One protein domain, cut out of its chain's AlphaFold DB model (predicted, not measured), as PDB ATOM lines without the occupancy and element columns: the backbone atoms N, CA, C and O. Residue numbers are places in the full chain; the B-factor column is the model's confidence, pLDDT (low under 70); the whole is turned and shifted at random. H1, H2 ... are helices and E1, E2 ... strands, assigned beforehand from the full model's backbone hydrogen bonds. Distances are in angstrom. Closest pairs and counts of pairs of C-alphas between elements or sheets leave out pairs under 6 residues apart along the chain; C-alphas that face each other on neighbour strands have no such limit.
ATOM      1  N   ARG A  38     -18.791 -44.213 -16.719       95.62
ATOM      2  CA  ARG A  38     -19.401 -42.909 -16.456       95.62
ATOM      3  C   ARG A  38     -18.733 -42.290 -15.244       95.62
ATOM      4  O   ARG A  38     -18.723 -42.898 -14.177       95.62
ATOM      5  N   PHE A  39     -18.196 -41.094 -15.391       96.69
ATOM      6  CA  PHE A  39     -17.533 -40.363 -14.322       96.69
ATOM      7  C   PHE A  39     -18.391 -39.161 -13.946       96.69
ATOM      8  O   PHE A  39     -18.541 -38.235 -14.737       96.69
ATOM      9  N   VAL A  40     -18.966 -39.177 -12.748       96.88
ATOM     10  CA  VAL A  40     -19.760 -38.055 -12.233       96.88
ATOM     11  C   VAL A  40     -18.871 -37.230 -11.326       96.88
ATOM     12  O   VAL A  40     -18.416 -37.717 -10.294       96.88
ATOM     13  N   VAL A  41     -18.605 -36.000 -11.740       96.50
ATOM     14  CA  VAL A  41     -17.613 -35.120 -11.132       96.50
ATOM     15  C   VAL A  41     -18.312 -34.065 -10.297       96.50
ATOM     16  O   VAL A  41     -19.147 -33.306 -10.798       96.50
ATOM     17  N   ASP A  42     -17.931 -34.020  -9.027       95.31
ATOM     18  CA  ASP A  42     -18.202 -32.910  -8.136       95.31
ATOM     19  C   ASP A  42     -17.433 -31.680  -8.618       95.31
ATOM     20  O   ASP A  42     -16.218 -31.731  -8.828       95.31
ATOM     21  N   ARG A  43     -18.146 -30.577  -8.828       93.75
ATOM     22  CA  ARG A  43     -17.543 -29.290  -9.185       93.75
ATOM     23  C   ARG A  43     -17.845 -28.211  -8.150       93.75
ATOM     24  O   ARG A  43     -17.745 -27.027  -8.464       93.75
ATOM     25  N   SER A  44     -18.216 -28.595  -6.931       91.50
ATOM     26  CA  SER A  44     -18.313 -27.656  -5.817       91.50
ATOM     27  C   SER A  44     -16.965 -26.952  -5.562       91.50
ATOM     28  O   SER A  44     -15.904 -27.473  -5.926       91.50
ATOM     29  N   PRO A  45     -16.963 -25.749  -4.960       89.44
ATOM     30  CA  PRO A  45     -15.740 -24.996  -4.680       89.44
ATOM     31  C   PRO A  45     -14.660 -25.775  -3.909       89.44
ATOM     32  O   PRO A  45     -13.470 -25.560  -4.157       89.44
ATOM     33  N   SER A  46     -15.047 -26.707  -3.028       92.19
ATOM     34  CA  SER A  46     -14.118 -27.520  -2.223       92.19
ATOM     35  C   SER A  46     -13.135 -28.325  -3.083       92.19
ATOM     36  O   SER A  46     -11.953 -28.446  -2.747       92.19
ATOM     37  N   MET A  47     -13.590 -28.795  -4.249       95.25
ATOM     38  CA  MET A  47     -12.802 -29.577  -5.203       95.25
ATOM     39  C   MET A  47     -11.601 -28.808  -5.754       95.25
ATOM     40  O   MET A  47     -10.591 -29.406  -6.132       95.25
ATOM     41  N   TYR A  48     -11.675 -27.481  -5.763       94.19
ATOM     42  CA  TYR A  48     -10.667 -26.602  -6.349       94.19
ATOM     43  C   TYR A  48      -9.727 -25.984  -5.316       94.19
ATOM     44  O   TYR A  48      -8.842 -25.209  -5.675       94.19
ATOM     45  N   LEU A  49      -9.875 -26.340  -4.038       91.81
ATOM     46  CA  LEU A  49      -8.973 -25.888  -2.988       91.81
ATOM     47  C   LEU A  49      -7.581 -26.506  -3.173       91.81
ATOM     48  O   LEU A  49      -7.406 -27.728  -3.118       91.81
ATOM     49  N   ASP A  50      -6.581 -25.649  -3.372       91.81
ATOM     50  CA  ASP A  50      -5.180 -26.057  -3.420       91.81
ATOM     51  C   ASP A  50      -4.705 -26.449  -2.016       91.81
ATOM     52  O   ASP A  50      -4.855 -25.698  -1.052       91.81
ATOM     53  N   SER A  51      -4.092 -27.628  -1.903       87.00
ATOM     54  CA  SER A  51      -3.204 -27.891  -0.776       87.00
ATOM     55  C   SER A  51      -1.956 -28.623  -1.257       87.00
ATOM     56  O   SER A  51      -2.000 -29.823  -1.536       87.00
ATOM     57  N   GLY A  52      -0.834 -27.909  -1.297       87.12
ATOM     58  CA  GLY A  52       0.453 -28.468  -1.705       87.12
ATOM     59  C   GLY A  52       0.680 -28.450  -3.217       87.12
ATOM     60  O   GLY A  52       1.349 -29.344  -3.730       87.12
ATOM     61  N   GLY A  53       0.128 -27.458  -3.924       91.56
ATOM     62  CA  GLY A  53       0.329 -27.238  -5.359       91.56
ATOM     63  C   GLY A  53      -0.591 -28.059  -6.259       91.56
ATOM     64  O   GLY A  53      -0.341 -28.146  -7.459       91.56
ATOM     65  N   LYS A  54      -1.610 -28.708  -5.680       94.06
ATOM     66  CA  LYS A  54      -2.664 -29.427  -6.403       94.06
ATOM     67  C   LYS A  54      -4.009 -29.209  -5.731       94.06
ATOM     68  O   LYS A  54      -4.140 -29.312  -4.500       94.06
ATOM     69  N   SER A  55      -5.031 -29.008  -6.546       95.56
ATOM     70  CA  SER A  55      -6.429 -29.040  -6.128       95.56
ATOM     71  C   SER A  55      -6.838 -30.432  -5.628       95.56
ATOM     72  O   SER A  55      -6.146 -31.440  -5.835       95.56
ATOM     73  N   ARG A  56      -7.972 -30.514  -4.929       95.62
ATOM     74  CA  ARG A  56      -8.556 -31.802  -4.528       95.62
ATOM     75  C   ARG A  56      -9.059 -32.589  -5.747       95.62
ATOM     76  O   ARG A  56      -8.928 -33.812  -5.763       95.62
ATOM     77  N   LEU A  57      -9.541 -31.912  -6.789       96.50
ATOM     78  CA  LEU A  57      -9.934 -32.514  -8.065       96.50
ATOM     79  C   LEU A  57      -8.745 -33.168  -8.771       96.50
ATOM     80  O   LEU A  57      -8.833 -34.328  -9.161       96.50
ATOM     81  N   GLU A  58      -7.619 -32.465  -8.903       96.62
ATOM     82  CA  GLU A  58      -6.420 -33.023  -9.541       96.62
ATOM     83  C   GLU A  58      -5.931 -34.275  -8.814       96.62
ATOM     84  O   GLU A  58      -5.634 -35.279  -9.454       96.62
ATOM     85  N   ARG A  59      -5.944 -34.264  -7.477       96.06
ATOM     86  CA  ARG A  59      -5.625 -35.450  -6.670       96.06
ATOM     87  C   ARG A  59      -6.597 -36.609  -6.915       96.06
ATOM     88  O   ARG A  59      -6.157 -37.753  -7.002       96.06
ATOM     89  N   ALA A  60      -7.896 -36.331  -7.057       95.94
ATOM     90  CA  ALA A  60      -8.896 -37.357  -7.368       95.94
ATOM     91  C   ALA A  60      -8.655 -37.973  -8.756       95.94
ATOM     92  O   ALA A  60      -8.705 -39.194  -8.910       95.94
ATOM     93  N   LEU A  61      -8.351 -37.140  -9.756       96.56
ATOM     94  CA  LEU A  61      -8.061 -37.571 -11.125       96.56
ATOM     95  C   LEU A  61      -6.753 -38.369 -11.221       96.56
ATOM     96  O   LEU A  61      -6.695 -39.360 -11.949       96.56
ATOM     97  N   GLU A  62      -5.718 -37.982 -10.474       95.94
ATOM     98  CA  GLU A  62      -4.463 -38.737 -10.385       95.94
ATOM     99  C   GLU A  62      -4.680 -40.122  -9.783       95.94
ATOM    100  O   GLU A  62      -4.200 -41.116 -10.332       95.94
ATOM    101  N   GLU A  63      -5.445 -40.210  -8.693       95.44
ATOM    102  CA  GLU A  63      -5.758 -41.498  -8.080       95.44
ATOM    103  C   GLU A  63      -6.619 -42.362  -9.009       95.44
ATOM    104  O   GLU A  63      -6.326 -43.543  -9.180       95.44
ATOM    105  N   LEU A  64      -7.617 -41.792  -9.691       95.19
ATOM    106  CA  LEU A  64      -8.384 -42.518 -10.711       95.19
ATOM    107  C   LEU A  64      -7.487 -43.069 -11.813       95.19
ATOM    108  O   LEU A  64      -7.579 -44.251 -12.143       95.19
ATOM    109  N   THR A  65      -6.606 -42.230 -12.357       95.75
ATOM    110  CA  THR A  65      -5.683 -42.612 -13.434       95.75
ATOM    111  C   THR A  65      -4.755 -43.734 -12.975       95.75
ATOM    112  O   THR A  65      -4.514 -44.693 -13.703       95.75
ATOM    113  N   LYS A  66      -4.274 -43.671 -11.731       95.50
ATOM    114  CA  LYS A  66      -3.446 -44.719 -11.128       95.50
ATOM    115  C   LYS A  66      -4.194 -46.047 -10.971       95.50
ATOM    116  O   LYS A  66      -3.588 -47.098 -11.163       95.50
ATOM    117  N   GLN A  67      -5.480 -46.015 -10.618       94.31
ATOM    118  CA  GLN A  67      -6.286 -47.223 -10.390       94.31
ATOM    119  C   GLN A  67      -6.829 -47.844 -11.685       94.31
ATOM    120  O   GLN A  67      -6.966 -49.064 -11.769       94.31
ATOM    121  N   LEU A  68      -7.160 -47.025 -12.687       91.56
ATOM    122  CA  LEU A  68      -7.875 -47.459 -13.895       91.56
ATOM    123  C   LEU A  68      -7.048 -47.369 -15.183       91.56
ATOM    124  O   LEU A  68      -7.435 -47.978 -16.180       91.56
ATOM    125  N   GLY A  69      -5.919 -46.658 -15.174       92.19
ATOM    126  CA  GLY A  69      -5.170 -46.303 -16.377       92.19
ATOM    127  C   GLY A  69      -5.775 -45.084 -17.089       92.19
ATOM    128  O   GLY A  69      -6.362 -44.226 -16.428       92.19
ATOM    129  N   PRO A  70      -5.629 -44.981 -18.425       91.19
ATOM    130  CA  PRO A  70      -6.247 -43.915 -19.211       91.19
ATOM    131  C   PRO A  70      -7.754 -43.821 -18.953       91.19
ATOM    132  O   PRO A  70      -8.475 -44.820 -19.003       91.19
ATOM    133  N   LEU A  71      -8.221 -42.611 -18.644       90.00
ATOM    134  CA  LEU A  71      -9.604 -42.360 -18.253       90.00
ATOM    135  C   LEU A  71     -10.441 -41.976 -19.477       90.00
ATOM    136  O   LEU A  71     -10.621 -40.798 -19.775       90.00
ATOM    137  N   GLU A  72     -10.958 -42.989 -20.167       90.88
ATOM    138  CA  GLU A  72     -11.888 -42.820 -21.286       90.88
ATOM    139  C   GLU A  72     -13.312 -43.203 -20.863       90.88
ATOM    140  O   GLU A  72     -13.557 -44.292 -20.326       90.88
ATOM    141  N   GLY A  73     -14.268 -42.307 -21.102       92.94
ATOM    142  CA  GLY A  73     -15.666 -42.555 -20.777       92.94
ATOM    143  C   GLY A  73     -16.575 -41.351 -20.984       92.94
ATOM    144  O   GLY A  73     -16.223 -40.384 -21.648       92.94
ATOM    145  N   GLU A  74     -17.770 -41.419 -20.413       95.38
ATOM    146  CA  GLU A  74     -18.694 -40.292 -20.338       95.38
ATOM    147  C   GLU A  74     -18.422 -39.514 -19.045       95.38
ATOM    148  O   GLU A  74     -18.627 -40.020 -17.940       95.38
ATOM    149  N   TRP A  75     -17.966 -38.276 -19.175       96.94
ATOM    150  CA  TRP A  75     -17.745 -37.348 -18.076       96.94
ATOM    151  C   TRP A  75     -18.973 -36.478 -17.868       96.94
ATOM    152  O   TRP A  75     -19.487 -35.870 -18.806       96.94
ATOM    153  N   ILE A  76     -19.435 -36.397 -16.627       96.25
ATOM    154  CA  ILE A  76     -20.661 -35.712 -16.240       96.25
ATOM    155  C   ILE A  76     -20.327 -34.706 -15.144       96.25
ATOM    156  O   ILE A  76     -19.931 -35.096 -14.051       96.25
ATOM    157  N   ALA A  77     -20.529 -33.417 -15.416       94.00
ATOM    158  CA  ALA A  77     -20.499 -32.388 -14.381       94.00
ATOM    159  C   ALA A  77     -21.901 -32.255 -13.781       94.00
ATOM    160  O   ALA A  77     -22.865 -32.003 -14.516       94.00
ATOM    161  N   ALA A  78     -22.013 -32.423 -12.465       89.25
ATOM    162  CA  ALA A  78     -23.280 -32.352 -11.748       89.25
ATOM    163  C   ALA A  78     -23.240 -31.296 -10.637       89.25
ATOM    164  O   ALA A  78     -22.188 -31.032 -10.059       89.25
ATOM    165  N   SER A  79     -24.399 -30.703 -10.350       86.62
ATOM    166  CA  SER A  79     -24.612 -29.790  -9.224       86.62
ATOM    167  C   SER A  79     -25.971 -30.096  -8.608       86.62
ATOM    168  O   SER A  79     -27.001 -29.985  -9.281       86.62
ATOM    169  N   GLY A  80     -25.997 -30.548  -7.352       88.25
ATOM    170  CA  GLY A  80     -27.225 -31.067  -6.750       88.25
ATOM    171  C   GLY A  80     -27.832 -32.189  -7.607       88.25
ATOM    172  O   GLY A  80     -27.146 -33.136  -7.990       88.25
ATOM    173  N   ARG A  81     -29.121 -32.091  -7.945       85.06
ATOM    174  CA  ARG A  81     -29.816 -33.092  -8.786       85.06
ATOM    175  C   ARG A  81     -29.511 -32.976 -10.273       85.06
ATOM    176  O   ARG A  81     -29.852 -33.883 -11.032       85.06
ATOM    177  N   GLU A  82     -28.964 -31.849 -10.705       81.06
ATOM    178  CA  GLU A  82     -28.919 -31.500 -12.115       81.06
ATOM    179  C   GLU A  82     -27.639 -31.996 -12.779       81.06
ATOM    180  O   GLU A  82     -26.530 -31.873 -12.257       81.06
ATOM    181  N   ARG A  83     -27.813 -32.527 -13.990       87.44
ATOM    182  CA  ARG A  83     -26.724 -32.781 -14.924       87.44
ATOM    183  C   ARG A  83     -26.462 -31.506 -15.713       87.44
ATOM    184  O   ARG A  83     -27.223 -31.179 -16.620       87.44
ATOM    185  N   CYS A  84     -25.384 -30.808 -15.380       81.00
ATOM    186  CA  CYS A  84     -25.062 -29.518 -15.984       81.00
ATOM    187  C   CYS A  84     -24.354 -29.669 -17.338       81.00
ATOM    188  O   CYS A  84     -24.570 -28.856 -18.232       81.00
ATOM    189  N   ALA A  85     -23.516 -30.700 -17.505       86.75
ATOM    190  CA  ALA A  85     -22.812 -30.962 -18.760       86.75
ATOM    191  C   ALA A  85     -22.441 -32.442 -18.934       86.75
ATOM    192  O   ALA A  85     -22.401 -33.209 -17.968       86.75
ATOM    193  N   SER A  86     -22.158 -32.831 -20.181       92.38
ATOM    194  CA  SER A  86     -21.663 -34.158 -20.543       92.38
ATOM    195  C   SER A  86     -20.665 -34.106 -21.684       92.38
ATOM    196  O   SER A  86     -20.931 -33.431 -22.677       92.38
ATOM    197  N   VAL A  87     -19.586 -34.876 -21.582       93.12
ATOM    198  CA  VAL A  87     -18.585 -35.028 -22.643       93.12
ATOM    199  C   VAL A  87     -18.154 -36.493 -22.729       93.12
ATOM    200  O   VAL A  87     -17.939 -37.126 -21.701       93.12
ATOM    201  N   GLU A  88     -18.043 -37.038 -23.938       93.69
ATOM    202  CA  GLU A  88     -17.471 -38.370 -24.175       93.69
ATOM    203  C   GLU A  88     -15.962 -38.264 -24.457       93.69
ATOM    204  O   GLU A  88     -15.522 -37.326 -25.122       93.69
ATOM    205  N   GLY A  89     -15.180 -39.238 -23.986       93.56
ATOM    206  CA  GLY A  89     -13.734 -39.328 -24.203       93.56
ATOM    207  C   GLY A  89     -12.917 -39.023 -22.945       93.56
ATOM    208  O   GLY A  89     -13.164 -39.593 -21.879       93.56
ATOM    209  N   GLU A  90     -11.908 -38.165 -23.091       95.06
ATOM    210  CA  GLU A  90     -11.010 -37.743 -22.009       95.06
ATOM    211  C   GLU A  90     -11.647 -36.681 -21.096       95.06
ATOM    212  O   GLU A  90     -12.669 -36.071 -21.424       95.06
ATOM    213  N   PHE A  91     -11.025 -36.445 -19.935       95.56
ATOM    214  CA  PHE A  91     -11.471 -35.413 -19.001       95.56
ATOM    215  C   PHE A  91     -11.417 -34.015 -19.651       95.56
ATOM    216  O   PHE A  91     -10.354 -33.618 -20.133       95.56
ATOM    217  N   PRO A  92     -12.505 -33.221 -19.630       93.81
ATOM    218  CA  PRO A  92     -12.502 -31.892 -20.239       93.81
ATOM    219  C   PRO A  92     -11.550 -30.924 -19.519       93.81
ATOM    220  O   PRO A  92     -11.767 -30.584 -18.358       93.81
ATOM    221  N   GLU A  93     -10.541 -30.393 -20.217       90.81
ATOM    222  CA  GLU A  93      -9.551 -29.464 -19.632       90.81
ATOM    223  C   GLU A  93     -10.187 -28.215 -18.994       90.81
ATOM    224  O   GLU A  93      -9.767 -27.759 -17.931       90.81
ATOM    225  N   VAL A  94     -11.284 -27.711 -19.569       87.75
ATOM    226  CA  VAL A  94     -12.058 -26.585 -19.011       87.75
ATOM    227  C   VAL A  94     -12.654 -26.882 -17.623       87.75
ATOM    228  O   VAL A  94     -12.987 -25.959 -16.881       87.75
ATOM    229  N   TRP A  95     -12.777 -28.154 -17.230       93.62
ATOM    230  CA  TRP A  95     -13.276 -28.540 -15.905       93.62
ATOM    231  C   TRP A  95     -12.198 -28.559 -14.819       93.62
ATOM    232  O   TRP A  95     -12.552 -28.646 -13.641       93.62
ATOM    233  N   ARG A  96     -10.910 -28.425 -15.179       93.12
ATOM    234  CA  ARG A  96      -9.815 -28.280 -14.202       93.12
ATOM    235  C   ARG A  96      -9.860 -26.946 -13.464       93.12
ATOM    236  O   ARG A  96      -9.417 -26.866 -12.325       93.12
ATOM    237  N   GLY A  97     -10.417 -25.914 -14.095       87.62
ATOM    238  CA  GLY A  97     -10.693 -24.640 -13.441       87.62
ATOM    239  C   GLY A  97     -11.945 -24.711 -12.567       87.62
ATOM    240  O   GLY A  97     -12.921 -25.384 -12.924       87.62
ATOM    241  N   ALA A  98     -11.927 -23.981 -11.448       84.50
ATOM    242  CA  ALA A  98     -13.117 -23.773 -10.630       84.50
ATOM    243  C   ALA A  98     -14.243 -23.211 -11.505       84.50
ATOM    244  O   ALA A  98     -13.991 -22.308 -12.314       84.50
ATOM    245  N   PRO A  99     -15.469 -23.748 -11.420       80.81
ATOM    246  CA  PRO A  99     -16.540 -23.225 -12.231       80.81
ATOM    247  C   PRO A  99     -16.937 -21.827 -11.753       80.81
ATOM    248  O   PRO A  99     -16.835 -21.485 -10.577       80.81
ATOM    249  N   VAL A 100     -17.453 -21.030 -12.682       69.50
ATOM    250  CA  VAL A 100     -18.175 -19.807 -12.335       69.50
ATOM    251  C   VAL A 100     -19.546 -20.219 -11.799       69.50
ATOM    252  O   VAL A 100     -20.178 -21.128 -12.344       69.50
ATOM    253  N   GLY A 101     -20.022 -19.574 -10.739       64.88
ATOM    254  CA  GLY A 101     -21.339 -19.874 -10.177       64.88
ATOM    255  C   GLY A 101     -21.300 -20.514  -8.793       64.88
ATOM    256  O   GLY A 101     -20.259 -20.955  -8.319       64.88
ATOM    257  N   ALA A 102     -22.472 -20.599  -8.166       68.62
ATOM    258  CA  ALA A 102     -22.671 -21.442  -6.997       68.62
ATOM    259  C   ALA A 102     -22.872 -22.884  -7.476       68.62
ATOM    260  O   ALA A 102     -23.856 -23.185  -8.154       68.62
ATOM    261  N   TRP A 103     -21.924 -23.754  -7.144       84.06
ATOM    262  CA  TRP A 103     -22.008 -25.186  -7.404       84.06
ATOM    263  C   TRP A 103     -22.183 -25.908  -6.082       84.06
ATOM    264  O   TRP A 103     -21.341 -25.803  -5.197       84.06
ATOM    265  N   SER A 104     -23.296 -26.619  -5.949       86.31
ATOM    266  CA  SER A 104     -23.521 -27.523  -4.827       86.31
ATOM    267  C   SER A 104     -22.953 -28.894  -5.153       86.31
ATOM    268  O   SER A 104     -22.982 -29.304  -6.315       86.31
ATOM    269  N   GLU A 105     -22.530 -29.633  -4.129       89.69
ATOM    270  CA  GLU A 105     -22.216 -31.057  -4.272       89.69
ATOM    271  C   GLU A 105     -23.356 -31.801  -5.007       89.69
ATOM    272  O   GLU A 105     -24.540 -31.491  -4.799       89.69
ATOM    273  N   PRO A 106     -23.043 -32.779  -5.874       93.25
ATOM    274  CA  PRO A 106     -24.051 -33.620  -6.504       93.25
ATOM    275  C   PRO A 106     -24.923 -34.363  -5.481       93.25
ATOM    276  O   PRO A 106     -24.448 -34.872  -4.467       93.25
ATOM    277  N   GLU A 107     -26.212 -34.527  -5.783       93.25
ATOM    278  CA  GLU A 107     -27.091 -35.439  -5.051       93.25
ATOM    279  C   GLU A 107     -26.774 -36.868  -5.485       93.25
ATOM    280  O   GLU A 107     -27.457 -37.456  -6.316       93.25
ATOM    281  N   TRP A 108     -25.698 -37.420  -4.928       94.25
ATOM    282  CA  TRP A 108     -25.063 -38.653  -5.387       94.25
ATOM    283  C   TRP A 108     -26.016 -39.828  -5.646       94.25
ATOM    284  O   TRP A 108     -25.824 -40.578  -6.600       94.25
ATOM    285  N   SER A 109     -27.093 -39.961  -4.868       93.62
ATOM    286  CA  SER A 109     -28.105 -41.005  -5.061       93.62
ATOM    287  C   SER A 109     -28.789 -40.982  -6.433       93.62
ATOM    288  O   SER A 109     -29.220 -42.033  -6.901       93.62
ATOM    289  N   THR A 110     -28.890 -39.831  -7.107       93.94
ATOM    290  CA  THR A 110     -29.448 -39.757  -8.473       93.94
ATOM    291  C   THR A 110     -28.500 -40.348  -9.522       93.94
ATOM    292  O   THR A 110     -28.929 -40.693 -10.623       93.94
ATOM    293  N   PHE A 111     -27.227 -40.512  -9.161       93.69
ATOM    294  CA  PHE A 111     -26.151 -41.036  -9.993       93.69
ATOM    295  C   PHE A 111     -25.639 -42.405  -9.506       93.69
ATOM    296  O   PHE A 111     -24.572 -42.858  -9.927       93.69
ATOM    297  N   ASP A 112     -26.369 -43.077  -8.611       94.81
ATOM    298  CA  ASP A 112     -25.999 -44.392  -8.080       94.81
ATOM    299  C   ASP A 112     -26.367 -45.510  -9.064       94.81
ATOM    300  O   ASP A 112     -27.444 -46.103  -9.005       94.81
ATOM    301  N   ALA A 113     -25.481 -45.778 -10.022       92.69
ATOM    302  CA  ALA A 113     -25.710 -46.790 -11.046       92.69
ATOM    303  C   ALA A 113     -24.441 -47.580 -11.373       92.69
ATOM    304  O   ALA A 113     -23.325 -47.065 -11.280       92.69
ATOM    305  N   GLU A 114     -24.613 -48.820 -11.837       91.06
ATOM    306  CA  GLU A 114     -23.498 -49.662 -12.280       91.06
ATOM    307  C   GLU A 114     -22.671 -48.970 -13.377       91.06
ATOM    308  O   GLU A 114     -23.193 -48.220 -14.215       91.06
ATOM    309  N   GLY A 115     -21.357 -49.199 -13.336       91.25
ATOM    310  CA  GLY A 115     -20.397 -48.546 -14.225       91.25
ATOM    311  C   GLY A 115     -20.251 -47.039 -14.049       91.25
ATOM    312  O   GLY A 115     -19.718 -46.383 -14.943       91.25
ATOM    313  N   THR A 116     -20.721 -46.498 -12.926       95.06
ATOM    314  CA  THR A 116     -20.540 -45.091 -12.565       95.06
ATOM    315  C   THR A 116     -19.488 -44.965 -11.473       95.06
ATOM    316  O   THR A 116     -19.480 -45.749 -10.523       95.06
ATOM    317  N   LEU A 117     -18.613 -43.974 -11.601       95.94
ATOM    318  CA  LEU A 117     -17.656 -43.568 -10.583       95.94
ATOM    319  C   LEU A 117     -17.926 -42.123 -10.187       95.94
ATOM    320  O   LEU A 117     -17.907 -41.227 -11.029       95.94
ATOM    321  N   TRP A 118     -18.182 -41.909  -8.903       96.75
ATOM    322  CA  TRP A 118     -18.265 -40.576  -8.320       96.75
ATOM    323  C   TRP A 118     -16.856 -40.047  -8.065       96.75
ATOM    324  O   TRP A 118     -16.017 -40.764  -7.517       96.75
ATOM    325  N   VAL A 119     -16.595 -38.811  -8.472       96.75
ATOM    326  CA  VAL A 119     -15.308 -38.128  -8.327       96.75
ATOM    327  C   VAL A 119     -15.528 -36.907  -7.453       96.75
ATOM    328  O   VAL A 119     -16.148 -35.944  -7.894       96.75
ATOM    329  N   THR A 120     -15.062 -36.968  -6.212       96.06
ATOM    330  CA  THR A 120     -15.320 -35.951  -5.181       96.06
ATOM    331  C   THR A 120     -14.111 -35.813  -4.253       96.06
ATOM    332  O   THR A 120     -13.119 -36.538  -4.394       96.06
ATOM    333  N   ASP A 121     -14.154 -34.867  -3.325       94.12
ATOM    334  CA  ASP A 121     -13.116 -34.658  -2.330       94.12
ATOM    335  C   ASP A 121     -13.444 -35.372  -1.025       94.12
ATOM    336  O   ASP A 121     -12.571 -36.018  -0.450       94.12
ATOM    337  N   ALA A 122     -14.694 -35.335  -0.583       90.88
ATOM    338  CA  ALA A 122     -15.132 -35.987   0.640       90.88
ATOM    339  C   ALA A 122     -15.844 -37.316   0.365       90.88
ATOM    340  O   ALA A 122     -16.429 -37.561  -0.687       90.88
ATOM    341  N   SER A 123     -15.840 -38.217   1.349       84.62
ATOM    342  CA  SER A 123     -16.716 -39.391   1.270       84.62
ATOM    343  C   SER A 123     -18.177 -38.941   1.265       84.62
ATOM    344  O   SER A 123     -18.607 -38.251   2.192       84.62
ATOM    345  N   ALA A 124     -18.949 -39.392   0.274       80.88
ATOM    346  CA  ALA A 124     -20.387 -39.164   0.246       80.88
ATOM    347  C   ALA A 124     -21.025 -39.620   1.570       80.88
ATOM    348  O   ALA A 124     -20.714 -40.697   2.089       80.88
ATOM    349  N   ARG A 125     -21.943 -38.807   2.113       82.31
ATOM    350  CA  ARG A 125     -22.638 -39.114   3.380       82.31
ATOM    351  C   ARG A 125     -23.350 -40.468   3.336       82.31
ATOM    352  O   ARG A 125     -23.419 -41.163   4.345       82.31
ATOM    353  N   LEU A 126     -23.875 -40.824   2.166       84.00
ATOM    354  CA  LEU A 126     -24.443 -42.132   1.876       84.00
ATOM    355  C   LEU A 126     -23.467 -42.897   0.985       84.00
ATOM    356  O   LEU A 126     -23.104 -42.429  -0.092       84.00
ATOM    357  N   ALA A 127     -23.049 -44.078   1.433       86.00
ATOM    358  CA  ALA A 127     -22.222 -44.950   0.613       86.00
ATOM    359  C   ALA A 127     -23.015 -45.410  -0.626       86.00
ATOM    360  O   ALA A 127     -24.178 -45.794  -0.469       86.00
ATOM    361  N   PRO A 128     -22.404 -45.439  -1.825       92.69
ATOM    362  CA  PRO A 128     -23.089 -45.924  -3.014       92.69
ATOM    363  C   PRO A 128     -23.443 -47.407  -2.886       92.69
ATOM    364  O   PRO A 128     -22.668 -48.199  -2.321       92.69
ATOM    365  N   VAL A 129     -24.597 -47.767  -3.447       93.06
ATOM    366  CA  VAL A 129     -25.086 -49.143  -3.566       93.06
ATOM    367  C   VAL A 129     -24.533 -49.796  -4.833       93.06
ATOM    368  O   VAL A 129     -24.086 -50.944  -4.775       93.06
ATOM    369  N   ALA A 130     -24.541 -49.078  -5.959       91.88
ATOM    370  CA  ALA A 130     -24.172 -49.583  -7.281       91.88
ATOM    371  C   ALA A 130     -22.975 -48.849  -7.904       91.88
ATOM    372  O   ALA A 130     -22.185 -49.474  -8.611       91.88
ATOM    373  N   ALA A 131     -22.809 -47.554  -7.657       94.31
ATOM    374  CA  ALA A 131     -21.660 -46.786  -8.111       94.31
ATOM    375  C   ALA A 131     -20.399 -47.098  -7.289       94.31
ATOM    376  O   ALA A 131     -20.442 -47.628  -6.174       94.31
ATOM    377  N   GLY A 132     -19.242 -46.786  -7.862       94.88
ATOM    378  CA  GLY A 132     -17.987 -46.694  -7.122       94.88
ATOM    379  C   GLY A 132     -17.681 -45.231  -6.845       94.88
ATOM    380  O   GLY A 132     -18.366 -44.342  -7.351       94.88
ATOM    381  N   PHE A 133     -16.648 -44.964  -6.060       94.62
ATOM    382  CA  PHE A 133     -16.217 -43.593  -5.835       94.62
ATOM    383  C   PHE A 133     -14.711 -43.483  -5.631       94.62
ATOM    384  O   PHE A 133     -14.058 -44.400  -5.119       94.62
ATOM    385  N   VAL A 134     -14.198 -42.314  -5.991       95.38
ATOM    386  CA  VAL A 134     -12.935 -41.770  -5.515       95.38
ATOM    387  C   VAL A 134     -13.250 -40.522  -4.690       95.38
ATOM    388  O   VAL A 134     -13.980 -39.636  -5.131       95.38
ATOM    389  N   ALA A 135     -12.719 -40.482  -3.478       94.62
ATOM    390  CA  ALA A 135     -12.677 -39.288  -2.653       94.62
ATOM    391  C   ALA A 135     -11.203 -38.929  -2.485       94.62
ATOM    392  O   ALA A 135     -10.444 -39.740  -1.950       94.62
ATOM    393  N   SER A 136     -10.767 -37.769  -2.976       93.88
ATOM    394  CA  SER A 136      -9.355 -37.375  -2.848       93.88
ATOM    395  C   SER A 136      -8.942 -37.062  -1.414       93.88
ATOM    396  O   SER A 136      -7.756 -37.155  -1.089       93.88
ATOM    397  N   GLY A 137      -9.903 -36.731  -0.554       91.69
ATOM    398  CA  GLY A 137      -9.671 -36.277   0.803       91.69
ATOM    399  C   GLY A 137      -8.848 -34.993   0.831       91.69
ATOM    400  O   GLY A 137      -8.833 -34.180  -0.094       91.69
ATOM    401  N   GLY A 138      -8.122 -34.820   1.927       91.19
ATOM    402  CA  GLY A 138      -7.179 -33.733   2.108       91.19
ATOM    403  C   GLY A 138      -7.357 -33.020   3.442       91.19
ATOM    404  O   GLY A 138      -8.419 -33.096   4.074       91.19
ATOM    405  N   PRO A 139      -6.304 -32.316   3.885       93.62
ATOM    406  CA  PRO A 139      -6.376 -31.512   5.087       93.62
ATOM    407  C   PRO A 139      -7.336 -30.335   4.896       93.62
ATOM    408  O   PRO A 139      -7.789 -30.016   3.789       93.62
ATOM    409  N   ALA A 140      -7.624 -29.682   6.015       93.62
ATOM    410  CA  ALA A 140      -8.304 -28.406   6.016       93.62
ATOM    411  C   ALA A 140      -7.455 -27.369   5.248       93.62
ATOM    412  O   ALA A 140      -6.227 -27.371   5.369       93.62
ATOM    413  N   VAL A 141      -8.090 -26.518   4.440       93.19
ATOM    414  CA  VAL A 141      -7.412 -25.525   3.594       93.19
ATOM    415  C   VAL A 141      -7.759 -24.118   4.075       93.19
ATOM    416  O   VAL A 141      -8.881 -23.651   3.832       93.19
ATOM    417  N   PRO A 142      -6.813 -23.421   4.733       91.75
ATOM    418  CA  PRO A 142      -7.033 -22.058   5.179       91.75
ATOM    419  C   PRO A 142      -7.396 -21.116   4.032       91.75
ATOM    420  O   PRO A 142      -7.020 -21.328   2.874       91.75
ATOM    421  N   GLU A 300     -16.934 -22.609   5.268       88.06
ATOM    422  CA  GLU A 300     -16.096 -23.253   6.291       88.06
ATOM    423  C   GLU A 300     -16.117 -24.783   6.152       88.06
ATOM    424  O   GLU A 300     -15.068 -25.423   6.140       88.06
ATOM    425  N   SER A 301     -17.304 -25.363   5.952       86.81
ATOM    426  CA  SER A 301     -17.475 -26.804   5.756       86.81
ATOM    427  C   SER A 301     -16.752 -27.344   4.522       86.81
ATOM    428  O   SER A 301     -16.291 -28.479   4.543       86.81
ATOM    429  N   GLU A 302     -16.638 -26.547   3.462       87.31
ATOM    430  CA  GLU A 302     -15.934 -26.921   2.231       87.31
ATOM    431  C   GLU A 302     -14.406 -26.832   2.410       87.31
ATOM    432  O   GLU A 302     -13.648 -27.631   1.852       87.31
ATOM    433  N   ARG A 303     -13.944 -25.890   3.241       89.75
ATOM    434  CA  ARG A 303     -12.533 -25.720   3.616       89.75
ATOM    435  C   ARG A 303     -12.064 -26.674   4.702       89.75
ATOM    436  O   ARG A 303     -10.856 -26.886   4.821       89.75
ATOM    437  N   ALA A 304     -12.977 -27.246   5.477       91.12
ATOM    438  CA  ALA A 304     -12.669 -28.256   6.476       91.12
ATOM    439  C   ALA A 304     -11.949 -29.465   5.849       91.12
ATOM    440  O   ALA A 304     -11.864 -29.625   4.626       91.12
ATOM    441  N   ALA A 305     -11.378 -30.321   6.696       89.88
ATOM    442  CA  ALA A 305     -10.707 -31.523   6.220       89.88
ATOM    443  C   ALA A 305     -11.705 -32.439   5.489       89.88
ATOM    444  O   ALA A 305     -12.691 -32.880   6.076       89.88
ATOM    445  N   ALA A 306     -11.400 -32.778   4.235       90.06
ATOM    446  CA  ALA A 306     -12.178 -33.732   3.441       90.06
ATOM    447  C   ALA A 306     -11.886 -35.198   3.831       90.06
ATOM    448  O   ALA A 306     -12.506 -36.137   3.329       90.06
ATOM    449  N   GLY A 307     -10.956 -35.401   4.770       90.94
ATOM    450  CA  GLY A 307     -10.602 -36.699   5.327       90.94
ATOM    451  C   GLY A 307      -9.475 -37.378   4.559       90.94
ATOM    452  O   GLY A 307      -8.614 -36.729   3.967       90.94
ATOM    453  N   GLU A 308      -9.448 -38.704   4.614       91.75
ATOM    454  CA  GLU A 308      -8.445 -39.505   3.917       91.75
ATOM    455  C   GLU A 308      -8.868 -39.789   2.480       91.75
ATOM    456  O   GLU A 308     -10.055 -39.964   2.191       91.75
ATOM    457  N   LEU A 309      -7.870 -39.917   1.607       92.38
ATOM    458  CA  LEU A 309      -8.072 -40.436   0.265       92.38
ATOM    459  C   LEU A 309      -8.692 -41.833   0.345       92.38
ATOM    460  O   LEU A 309      -8.190 -42.718   1.041       92.38
ATOM    461  N   ARG A 310      -9.789 -42.033  -0.382       93.38
ATOM    462  CA  ARG A 310     -10.525 -43.295  -0.409       93.38
ATOM    463  C   ARG A 310     -10.900 -43.668  -1.826       93.38
ATOM    464  O   ARG A 310     -11.421 -42.864  -2.592       93.38
ATOM    465  N   TRP A 311     -10.695 -44.939  -2.124       92.31
ATOM    466  CA  TRP A 311     -11.120 -45.573  -3.355       92.31
ATOM    467  C   TRP A 311     -12.025 -46.743  -3.002       92.31
ATOM    468  O   TRP A 311     -11.636 -47.638  -2.246       92.31
ATOM    469  N   LYS A 312     -13.236 -46.743  -3.550       92.12
ATOM    470  CA  LYS A 312     -14.132 -47.893  -3.491       92.12
ATOM    471  C   LYS A 312     -14.541 -48.241  -4.918       92.12
ATOM    472  O   LYS A 312     -15.366 -47.533  -5.498       92.12
ATOM    473  N   PRO A 313     -13.992 -49.322  -5.493       84.81
ATOM    474  CA  PRO A 313     -14.364 -49.721  -6.834       84.81
ATOM    475  C   PRO A 313     -15.819 -50.193  -6.854       84.81
ATOM    476  O   PRO A 313     -16.319 -50.772  -5.885       84.81
TER     477      PRO A 313
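AT A GLANCE: This is residues 38 to 142 and 300 to 313 of the 347 residues of an uncharacterized protein of Planctomycetaceae bacterium (UniProt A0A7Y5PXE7). A twisted sheet of six strands forms a wall through this domain, and one longer helix, H2, packs over one face of it, on E4 and E5. Two short helices, H1 and H4, lie beyond the ends where E1 and E4 finish, and a third short one, H3, grazes the sheet. The printed part has 119 residues with four named helices and six named strands, in the order E1 H1 H2 E2 E3 H3 E4 E5 H4 E6; the sheet is mixed and runs E3 E2 E1 E4 E5 E6. The class is mixed, helices and strands, with under half of the residues in named elements. The whole is compact, with a radius of gyration of the C-alphas of 12.9 A, and its outline is rounded, spanning 36 by 28 by 27 A.

IN THESE COORDINATES: Find C-alpha 38 at (-19.401, -42.909, -16.456); there E1, residues 38 to 42, begins and runs 13.1 A. H1, residues 45 to 48, follows. Look next at C-alpha 56, at (-8.556, -31.802, -4.528), from which H2, residues 56 to 68, runs 18.3 A. E2, residues 73 to 79, is 19.4 A long, and E3, residues 82 to 89, is 20.9 A long. Further on come H3, residues 108 to 111, of 5.3 A; E4, residues 116 to 120, of 12.9 A; and E5, residues 132 to 135, of 10.1 A. After the cut you meet H4, residues 300 to 303, and E6, residues 310 to 312, which ends at C-alpha 312, (-14.132, -47.893, -3.491).

HOW THE PARTS SIT: Begin with the sheet, whose edge strands are E3 and E6. E1 and E4 are parallel at 20 degrees, with N 40 and O 117 at 2.9 A. On the other side of E1, E2 is parallel to it at 30 degrees, with N 39 and O 74 at 2.8 A. E2 and E3 form a hairpin, antiparallel at 160 degrees, with N 75 and O 87 at 2.8 A. E4 and E5 are parallel at 13 degrees, with N 134 and O 118 at 2.8 A. E5 and E6 are antiparallel at 176 degrees, with N 133 and O 312 at 2.9 A. These N and O pairs are within hydrogen-bond range. H2 and the sheet make two layers, the helix on one face at a height over the sheet of 8.6 A. It lies over E5 and only just over E4, where 3 of its C-alphas fall; its closest C-alphas to E5 are those of Ala 60 and Val 134, 6.3 A apart. E1, H1, H2 and E2 make a strand-helix-strand unit, two parallel neighbour strands with helices between, and its crossover is right-handed. H1 touches H2 only at the corner, Met 47 to Arg 56, C-alphas 4.8 A apart. H1 and H4 only just touch, with 3 pairs of C-alphas within 8 A, the closest those of Ser 46 and Glu 302 at 4.8 A. H3 only grazes the sheet, with residues 108 to 111; H4 is not on it. In H2 every O i to N i+4 pair is within hydrogen-bond range; H1, H3 and H4 are too short for such a pair, and in each the one O i to N i+3 pair is within range.

THE WHOLE: The two C-alphas farthest apart are those of Glu 114 and Pro 142, 36.6 A. Residues 143 to 299 are cut out, and C-alphas 142 and 300 stand 9.2 A apart across that cut. Of the links printed whole, E3 to H3, with 18 residues, and E4 to E5, with 11, are long. The mean pLDDT of the printed part is 91.2, and residues 100 to 102 are under 70.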